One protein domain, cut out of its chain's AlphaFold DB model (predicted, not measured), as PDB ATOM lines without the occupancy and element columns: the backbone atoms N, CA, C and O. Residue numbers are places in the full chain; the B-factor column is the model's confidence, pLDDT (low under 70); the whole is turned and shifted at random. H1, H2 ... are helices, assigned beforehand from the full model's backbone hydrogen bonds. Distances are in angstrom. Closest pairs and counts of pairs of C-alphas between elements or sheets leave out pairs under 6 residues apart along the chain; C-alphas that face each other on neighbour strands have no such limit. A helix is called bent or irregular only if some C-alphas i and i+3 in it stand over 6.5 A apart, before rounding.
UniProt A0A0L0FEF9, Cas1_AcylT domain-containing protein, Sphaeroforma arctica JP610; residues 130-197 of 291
ATOM      1  N   ARG A 130      91.700 100.882  26.080       75.00
ATOM      2  CA  ARG A 130      90.640 101.858  26.391       75.00
ATOM      3  C   ARG A 130      89.348 101.616  25.604       75.00
ATOM      4  O   ARG A 130      88.277 101.988  26.075       75.00
ATOM      5  N   ASN A 131      89.445 101.015  24.420       81.81
ATOM      6  CA  ASN A 131      88.303 100.839  23.519       81.81
ATOM      7  C   ASN A 131      87.714  99.431  23.554       81.81
ATOM      8  O   ASN A 131      86.607  99.225  23.059       81.81
ATOM      9  N   ASP A 132      88.418  98.471  24.143       87.31
ATOM     10  CA  ASP A 132      87.935  97.101  24.200       87.31
ATOM     11  C   ASP A 132      86.808  97.005  25.228       87.31
ATOM     12  O   ASP A 132      86.829  97.679  26.257       87.31
ATOM     13  N   ASN A 133      85.812  96.164  24.968       89.50
ATOM     14  CA  ASN A 133      84.822  95.820  25.986       89.50
ATOM     15  C   ASN A 133      85.446  94.903  27.046       89.50
ATOM     16  O   ASN A 133      86.465  94.258  26.790       89.50
ATOM     17  N   LEU A 134      84.822  94.827  28.222       90.94
ATOM     18  CA  LEU A 134      85.358  94.070  29.355       90.94
ATOM     19  C   LEU A 134      85.577  92.595  29.014       90.94
ATOM     20  O   LEU A 134      86.643  92.058  29.295       90.94
ATOM     21  N   PHE A 135      84.590  91.945  28.395       92.38
ATOM     22  CA  PHE A 135      84.677  90.538  28.005       92.38
ATOM     23  C   PHE A 135      85.060  90.384  26.531       92.38
ATOM     24  O   PHE A 135      84.679  91.197  25.690       92.38
ATOM     25  N   LYS A 136      85.740  89.285  26.179       89.38
ATOM     26  CA  LYS A 136      86.036  88.945  24.770       89.38
ATOM     27  C   LYS A 136      84.781  88.798  23.900       89.38
ATOM     28  O   LYS A 136      84.804  89.145  22.723       89.38
ATOM     29  N   SER A 137      83.708  88.245  24.465       91.12
ATOM     30  CA  SER A 137      82.466  87.952  23.741       91.12
ATOM     31  C   SER A 137      81.519  89.150  23.751       91.12
ATOM     32  O   SER A 137      81.107  89.618  24.814       91.12
ATOM     33  N   GLY A 138      81.121  89.625  22.566       90.44
ATOM     34  CA  GLY A 138      80.129  90.696  22.421       90.44
ATOM     35  C   GLY A 138      78.787  90.350  23.072       90.44
ATOM     36  O   GLY A 138      78.210  91.189  23.761       90.44
ATOM     37  N   THR A 139      78.345  89.094  22.958       93.25
ATOM     38  CA  THR A 139      77.105  88.605  23.578       93.25
ATOM     39  C   THR A 139      77.160  88.692  25.100       93.25
ATOM     40  O   THR A 139      76.208  89.157  25.714       93.25
ATOM     41  N   VAL A 140      78.282  88.308  25.720       93.50
ATOM     42  CA  VAL A 140      78.443  88.384  27.184       93.50
ATOM     43  C   VAL A 140      78.405  89.835  27.658       93.50
ATOM     44  O   VAL A 140      77.745  90.129  28.649       93.50
ATOM     45  N   ASN A 141      79.043  90.756  26.931       93.69
ATOM     46  CA  ASN A 141      78.957  92.184  27.240       93.69
ATOM     47  C   ASN A 141      77.520  92.710  27.112       93.69
ATOM     48  O   ASN A 141      77.047  93.399  28.009       93.69
ATOM     49  N   ALA A 142      76.808  92.364  26.036       94.94
ATOM     50  CA  ALA A 142      75.424  92.789  25.837       94.94
ATOM     51  C   ALA A 142      74.503  92.264  26.949       94.94
ATOM     52  O   ALA A 142      73.757  93.038  27.543       94.94
ATOM     53  N   VAL A 143      74.610  90.976  27.291       96.44
ATOM     54  CA  VAL A 143      73.843  90.360  28.385       96.44
ATOM     55  C   VAL A 143      74.194  90.999  29.727       96.44
ATOM     56  O   VAL A 143      73.290  91.324  30.492       96.44
ATOM     57  N   ALA A 144      75.476  91.238  30.010       95.38
ATOM     58  CA  ALA A 144      75.904  91.888  31.246       95.38
ATOM     59  C   ALA A 144      75.382  93.330  31.347       95.38
ATOM     60  O   ALA A 144      74.914  93.733  32.410       95.38
ATOM     61  N   ALA A 145      75.416  94.096  30.253       96.31
ATOM     62  CA  ALA A 145      74.901  95.461  30.212       96.31
ATOM     63  C   ALA A 145      73.377  95.497  30.404       96.31
ATOM     64  O   ALA A 145      72.895  96.184  31.302       96.31
ATOM     65  N   VAL A 146      72.625  94.719  29.616       97.50
ATOM     66  CA  VAL A 146      71.156  94.650  29.713       97.50
ATOM     67  C   VAL A 146      70.733  94.137  31.087       97.50
ATOM     68  O   VAL A 146      69.896  94.757  31.735       97.50
ATOM     69  N   GLY A 147      71.357  93.062  31.574       97.44
ATOM     70  CA  GLY A 147      71.094  92.517  32.904       97.44
ATOM     71  C   GLY A 147      71.358  93.535  34.011       97.44
ATOM     72  O   GLY A 147      70.534  93.682  34.908       97.44
ATOM     73  N   SER A 148      72.450  94.300  33.915       97.56
ATOM     74  CA  SER A 148      72.761  95.350  34.892       97.56
ATOM     75  C   SER A 148      71.728  96.478  34.879       97.56
ATOM     76  O   SER A 148      71.311  96.931  35.941       97.56
ATOM     77  N   VAL A 149      71.277  96.919  33.699       97.81
ATOM     78  CA  VAL A 149      70.224  97.944  33.577       97.81
ATOM     79  C   VAL A 149      68.904  97.441  34.157       97.81
ATOM     80  O   VAL A 149      68.266  98.161  34.923       97.81
ATOM     81  N   VAL A 150      68.514  96.202  33.845       97.81
ATOM     82  CA  VAL A 150      67.286  95.587  34.369       97.81
ATOM     83  C   VAL A 150      67.340  95.474  35.891       97.81
ATOM     84  O   VAL A 150      66.384  95.862  36.554       97.81
ATOM     85  N   LEU A 151      68.454  95.005  36.461       97.06
ATOM     86  CA  LEU A 151      68.616  94.879  37.913       97.06
ATOM     87  C   LEU A 151      68.608  96.236  38.623       97.06
ATOM     88  O   LEU A 151      67.945  96.379  39.647       97.06
ATOM     89  N   LEU A 152      69.292  97.244  38.073       97.19
ATOM     90  CA  LEU A 152      69.264  98.604  38.620       97.19
ATOM     91  C   LEU A 152      67.855  99.204  38.554       97.19
ATOM     92  O   LEU A 152      67.403  99.802  39.529       97.19
ATOM     93  N   GLY A 153      67.145  99.012  37.439       97.19
ATOM     94  CA  GLY A 153      65.757  99.445  37.283       97.19
ATOM     95  C   GLY A 153      64.815  98.742  38.259       97.19
ATOM     96  O   GLY A 153      64.038  99.407  38.940       97.19
ATOM     97  N   ALA A 154      64.928  97.420  38.392       96.06
ATOM     98  CA  ALA A 154      64.124  96.620  39.312       96.06
ATOM     99  C   ALA A 154      64.365  97.010  40.775       96.06
ATOM    100  O   ALA A 154      63.407  97.205  41.519       96.06
ATOM    101  N   TYR A 155      65.628  97.188  41.178       95.56
ATOM    102  CA  TYR A 155      65.958  97.644  42.526       95.56
ATOM    103  C   TYR A 155      65.454  99.069  42.781       95.56
ATOM    104  O   TYR A 155      64.907  99.334  43.844       95.56
ATOM    105  N   THR A 156      65.588  99.980  41.811       94.94
ATOM    106  CA  THR A 156      65.082 101.359  41.945       94.94
ATOM    107  C   THR A 156      63.564 101.369  42.098       94.94
ATOM    108  O   THR A 156      63.050 102.025  42.999       94.94
ATOM    109  N   MET A 157      62.848 100.594  41.278       95.12
ATOM    110  CA  MET A 157      61.401 100.422  41.411       95.12
ATOM    111  C   MET A 157      61.053  99.906  42.804       95.12
ATOM    112  O   MET A 157      60.331 100.588  43.525       95.12
ATOM    113  N   PHE A 158      61.662  98.795  43.230       94.12
ATOM    114  CA  PHE A 158      61.490  98.243  44.574       94.12
ATOM    115  C   PHE A 158      61.729  99.291  45.673       94.12
ATOM    116  O   PHE A 158      60.880  99.467  46.543       94.12
ATOM    117  N   ALA A 159      62.836 100.034  45.609       91.38
ATOM    118  CA  ALA A 159      63.186 101.046  46.601       91.38
ATOM    119  C   ALA A 159      62.171 102.200  46.666       91.38
ATOM    120  O   ALA A 159      61.979 102.782  47.730       91.38
ATOM    121  N   THR A 160      61.510 102.526  45.552       92.25
ATOM    122  CA  THR A 160      60.498 103.597  45.494       92.25
ATOM    123  C   THR A 160      59.078 103.136  45.818       92.25
ATOM    124  O   THR A 160      58.273 103.945  46.271       92.25
ATOM    125  N   THR A 161      58.751 101.860  45.600       93.31
ATOM    126  CA  THR A 161      57.394 101.324  45.803       93.31
ATOM    127  C   THR A 161      57.217 100.602  47.133       93.31
ATOM    128  O   THR A 161      56.088 100.302  47.516       93.31
ATOM    129  N   CYS A 162      58.305 100.262  47.823       92.56
ATOM    130  CA  CYS A 162      58.238  99.504  49.065       92.56
ATOM    131  C   CYS A 162      57.745 100.384  50.228       92.56
ATOM    132  O   CYS A 162      58.337 101.417  50.538       92.56
ATOM    133  N   VAL A 163      56.642  99.971  50.860       92.44
ATOM    134  CA  VAL A 163      55.953 100.750  51.904       92.44
ATOM    135  C   VAL A 163      56.359 100.300  53.309       92.44
ATOM    136  O   VAL A 163      56.629 101.136  54.172       92.44
ATOM    137  N   ASP A 164      56.420  98.987  53.554       94.19
ATOM    138  CA  ASP A 164      56.765  98.459  54.875       94.19
ATOM    139  C   ASP A 164      58.278  98.415  55.089       94.19
ATOM    140  O   ASP A 164      58.972  97.518  54.615       94.19
ATOM    141  N   LYS A 165      58.797  99.361  55.875       89.12
ATOM    142  CA  LYS A 165      60.237  99.507  56.139       89.12
ATOM    143  C   LYS A 165      60.910  98.206  56.596       89.12
ATOM    144  O   LYS A 165      62.071  97.974  56.256       89.12
ATOM    145  N   LYS A 166      60.228  97.371  57.388       90.19
ATOM    146  CA  LYS A 166      60.810  96.129  57.915       90.19
ATOM    147  C   LYS A 166      61.002  95.104  56.800       90.19
ATOM    148  O   LYS A 166      62.096  94.550  56.675       90.19
ATOM    149  N   GLU A 167      59.981  94.891  55.980       90.94
ATOM    150  CA  GLU A 167      60.062  94.044  54.795       90.94
ATOM    151  C   GLU A 167      61.084  94.593  53.789       90.94
ATOM    152  O   GLU A 167      61.936  93.838  53.309       90.94
ATOM    153  N   CYS A 168      61.095  95.913  53.556       93.19
ATOM    154  CA  CYS A 168      62.051  96.551  52.650       93.19
ATOM    155  C   CYS A 168      63.500  96.282  53.072       93.19
ATOM    156  O   CYS A 168      64.326  95.916  52.241       93.19
ATOM    157  N   ASN A 169      63.814  96.424  54.363       93.06
ATOM    158  CA  ASN A 169      65.161  96.185  54.889       93.06
ATOM    159  C   ASN A 169      65.587  94.713  54.760       93.06
ATOM    160  O   ASN A 169      66.756  94.423  54.487       93.06
ATOM    161  N   SER A 170      64.643  93.782  54.930       90.44
ATOM    162  CA  SER A 170      64.893  92.348  54.747       90.44
ATOM    163  C   SER A 170      65.300  92.041  53.302       90.44
ATOM    164  O   SER A 170      66.354  91.451  53.060       90.44
ATOM    165  N   TRP A 171      64.519  92.523  52.330       92.69
ATOM    166  CA  TRP A 171      64.824  92.366  50.906       92.69
ATOM    167  C   TRP A 171      66.081  93.124  50.478       92.69
ATOM    168  O   TRP A 171      66.910  92.572  49.754       92.69
ATOM    169  N   HIS A 172      66.262  94.356  50.965       94.12
ATOM    170  CA  HIS A 172      67.453  95.172  50.713       94.12
ATOM    171  C   HIS A 172      68.726  94.412  51.051       94.12
ATOM    172  O   HIS A 172      69.653  94.401  50.251       94.12
ATOM    173  N   THR A 173      68.743  93.710  52.186       92.62
ATOM    174  CA  THR A 173      69.917  92.956  52.639       92.62
ATOM    175  C   THR A 173      70.429  91.983  51.574       92.62
ATOM    176  O   THR A 173      71.636  91.842  51.383       92.62
ATOM    177  N   VAL A 174      69.519  91.306  50.871       92.00
ATOM    178  CA  VAL A 174      69.857  90.321  49.834       92.00
ATOM    179  C   VAL A 174      70.057  90.986  48.468       92.00
ATOM    180  O   VAL A 174      70.884  90.533  47.679       92.00
ATOM    181  N   ALA A 175      69.326  92.063  48.183       94.06
ATOM    182  CA  ALA A 175      69.349  92.738  46.890       94.06
ATOM    183  C   ALA A 175      70.512  93.736  46.726       94.06
ATOM    184  O   ALA A 175      70.997  93.930  45.609       94.06
ATOM    185  N   SER A 176      71.000  94.353  47.807       94.81
ATOM    186  CA  SER A 176      72.023  95.407  47.748       94.81
ATOM    187  C   SER A 176      73.337  94.971  47.081       94.81
ATOM    188  O   SER A 176      73.846  95.728  46.248       94.81
ATOM    189  N   PRO A 177      73.870  93.746  47.285       95.50
ATOM    190  CA  PRO A 177      75.075  93.306  46.583       95.50
ATOM    191  C   PRO A 177      74.860  93.170  45.071       95.50
ATOM    192  O   PRO A 177      75.776  93.439  44.295       95.50
ATOM    193  N   LEU A 178      73.652  92.779  44.646       94.44
ATOM    194  CA  LEU A 178      73.294  92.673  43.229       94.44
ATOM    195  C   LEU A 178      73.232  94.056  42.581       94.44
ATOM    196  O   LEU A 178      73.726  94.226  41.467       94.44
ATOM    197  N   MET A 179      72.686  95.049  43.287       95.38
ATOM    198  CA  MET A 179      72.673  96.441  42.832       95.38
ATOM    199  C   MET A 179      74.102  96.976  42.657       95.38
ATOM    200  O   MET A 179      74.439  97.502  41.594       95.38
ATOM    201  N   ILE A 180      74.960  96.785  43.665       96.06
ATOM    202  CA  ILE A 180      76.366  97.216  43.627       96.06
ATOM    203  C   ILE A 180      77.097  96.532  42.464       96.06
ATOM    204  O   ILE A 180      77.738  97.205  41.654       96.06
ATOM    205  N   GLY A 181      76.963  95.208  42.337       96.50
ATOM    206  CA  GLY A 181      77.566  94.437  41.250       96.50
ATOM    207  C   GLY A 181      77.090  94.889  39.869       96.50
ATOM    208  O   GLY A 181      77.906  95.044  38.963       96.50
ATOM    209  N   SER A 182      75.798  95.185  39.723       96.69
ATOM    210  CA  SER A 182      75.209  95.691  38.477       96.69
ATOM    211  C   SER A 182      75.766  97.061  38.099       96.69
ATOM    212  O   SER A 182      76.138  97.277  36.950       96.69
ATOM    213  N   PHE A 183      75.888  97.982  39.058       95.06
ATOM    214  CA  PHE A 183      76.494  99.289  38.805       95.06
ATOM    215  C   PHE A 183      77.961  99.160  38.375       95.06
ATOM    216  O   PHE A 183      78.377  99.758  37.379       95.06
ATOM    217  N   VAL A 184      78.738  98.338  39.090       94.31
ATOM    218  CA  VAL A 184      80.144  98.077  38.758       94.31
ATOM    219  C   VAL A 184      80.262  97.456  37.367       94.31
ATOM    220  O   VAL A 184      81.082  97.913  36.572       94.31
ATOM    221  N   LEU A 185      79.446  96.458  37.030       94.56
ATOM    222  CA  LEU A 185      79.461  95.841  35.705       94.56
ATOM    223  C   LEU A 185      79.069  96.843  34.621       94.56
ATOM    224  O   LEU A 185      79.837  97.035  33.683       94.56
ATOM    225  N   LEU A 186      77.945  97.546  34.762       94.88
ATOM    226  CA  LEU A 186      77.466  98.503  33.762       94.88
ATOM    227  C   LEU A 186      78.506  99.584  33.442       94.88
ATOM    228  O   LEU A 186      78.732  99.902  32.275       94.88
ATOM    229  N   ARG A 187      79.186 100.107  34.471       92.19
ATOM    230  CA  ARG A 187      80.248 101.110  34.310       92.19
ATOM    231  C   ARG A 187      81.459 100.571  33.549       92.19
ATOM    232  O   ARG A 187      82.145 101.346  32.888       92.19
ATOM    233  N   ASN A 188      81.763  99.279  33.686       91.81
ATOM    234  CA  ASN A 188      83.011  98.693  33.194       91.81
ATOM    235  C   ASN A 188      82.863  97.845  31.923       91.81
ATOM    236  O   ASN A 188      83.859  97.639  31.238       91.81
ATOM    237  N   VAL A 189      81.661  97.370  31.585       92.94
ATOM    238  CA  VAL A 189      81.419  96.480  30.436       92.94
ATOM    239  C   VAL A 189      81.763  97.150  29.103       92.94
ATOM    240  O   VAL A 189      82.402  96.524  28.255       92.94
ATOM    241  N   TYR A 190      81.387  98.418  28.920       90.88
ATOM    242  CA  TYR A 190      81.707  99.175  27.710       90.88
ATOM    243  C   TYR A 190      83.033  99.926  27.871       90.88
ATOM    244  O   TYR A 190      83.176 100.769  28.760       90.88
ATOM    245  N   GLY A 191      83.996  99.640  26.991       87.75
ATOM    246  CA  GLY A 191      85.362 100.174  27.060       87.75
ATOM    247  C   GLY A 191      85.436 101.693  27.246       87.75
ATOM    248  O   GLY A 191      85.982 102.151  28.254       87.75
ATOM    249  N   PRO A 192      84.824 102.487  26.348       87.56
ATOM    250  CA  PRO A 192      84.871 103.944  26.426       87.56
ATOM    251  C   PRO A 192      84.341 104.536  27.738       87.56
ATOM    252  O   PRO A 192      84.875 105.547  28.194       87.56
ATOM    253  N   PHE A 193      83.358 103.904  28.393       88.12
ATOM    254  CA  PHE A 193      82.838 104.382  29.684       88.12
ATOM    255  C   PHE A 193      83.858 104.251  30.817       88.12
ATOM    256  O   PHE A 193      83.871 105.083  31.723       88.12
ATOM    257  N   ARG A 194      84.782 103.282  30.754       86.81
ATOM    258  CA  ARG A 194      85.873 103.163  31.740       86.81
ATOM    259  C   ARG A 194      86.804 104.373  31.714       86.81
ATOM    260  O   ARG A 194      87.305 104.784  32.760       86.81
ATOM    261  N   GLY A 195      87.013 104.942  30.527       83.75
ATOM    262  CA  GLY A 195      87.914 106.067  30.288       83.75
ATOM    263  C   GLY A 195      87.278 107.451  30.434       83.75
ATOM    264  O   GLY A 195      87.944 108.437  30.115       83.75
ATOM    265  N   VAL A 196      86.013 107.543  30.855       87.94
ATOM    266  CA  VAL A 196      85.311 108.813  31.075       87.94
ATOM    267  C   VAL A 196      84.811 108.862  32.512       87.94
ATOM    268  O   VAL A 196      84.117 107.966  32.981       87.94
ATOM    269  N   VAL A 197      85.169 109.926  33.224       90.31
ATOM    270  CA  VAL A 197      84.726 110.165  34.599       90.31
ATOM    271  C   VAL A 197      84.268 111.609  34.745       90.31
ATOM    272  O   VAL A 197      84.859 112.526  34.172       90.31
TER     273      VAL A 197
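Overview. This is residues 130 to 197 of the 291 residues of the protein "Cas1_AcylT domain-containing protein" of Sphaeroforma arctica JP610 (UniProt A0A0L0FEF9). Two long helices, H1 and H2, make a slender, elongated body: they run opposite ways and are joined at one far end by residues 162 to 164, and H2 is bent, with its second arm H2b packing slantwise on H1 while its first arm H2a is merely near H1. At the other end the short helix H3 turns off the end of H2b, and residues 130 to 137, with no named element, lead into H1. The printed part has 68 residues with three named helices, H1, H2 and H3 in chain order, and no named strand; the class is all helix. The whole is loose, with a radius of gyration of the C-alphas of 14.4 A, and the C-alphas span 44 by 25 by 16 A.

Arrangement. The longest helix by residues is H2, residues 165 to 189, assigned as one helix by its hydrogen bonds but bent: C-alphas 174 and 177 are 6.8 A apart. Its arms H2a, residues 165 to 174, and H2b, residues 177 to 189, stand at a steep tilt of 52 degrees. H2b touches H1, residues 138 to 161, and their closest C-alphas, those of Ser 148 and Ser 182, are 4.4 A apart. These two run opposite ways at a steep tilt of 40 degrees. H2a is close to H1 but not clearly touching: the closest C-alphas, those of Ala 159 and Cys 168, are 7.6 A apart. H2a and H1 run opposite ways at a shallow tilt of 16 degrees. H3, residues 191 to 194, touches H2b only at the corner by their link, and only just, with 3 pairs of C-alphas within 8 A. H2b touches H3 with residues 187 to 188 alone, and the closest C-alphas of the two, those of Asn 188 and Arg 194, are 5.5 A apart. H3 is apart from H1 and from H2a. In H1 and H2b every O i to N i+4 pair is within hydrogen-bond range, in H2a 5 of 6 are, and H3 is too short for such a pair.

Along the chain. H1 measures 34.3 A from C-alpha 138 at (80.129, 90.696, 22.421) to C-alpha 161 at (57.394, 101.324, 45.803). H2a measures 14.7 A and H2b 17.6 A; residues 175 and 176 belong to neither arm. H3 ends at C-alpha 194, at (85.873, 103.163, 31.740).

Size, cuts and confidence. The two C-alphas farthest apart, those of Asn 131 and Asp 164, are 44.5 A apart. The first and last printed C-alphas, those of Arg 130 and Val 197, are 13.1 A apart. The printed part has no cut. The links from H1 to H2 and from H2 to H3 are both tight, with 3 residues and 1 residue. The mean pLDDT of the printed part is 92.7, and no printed residue is under 70.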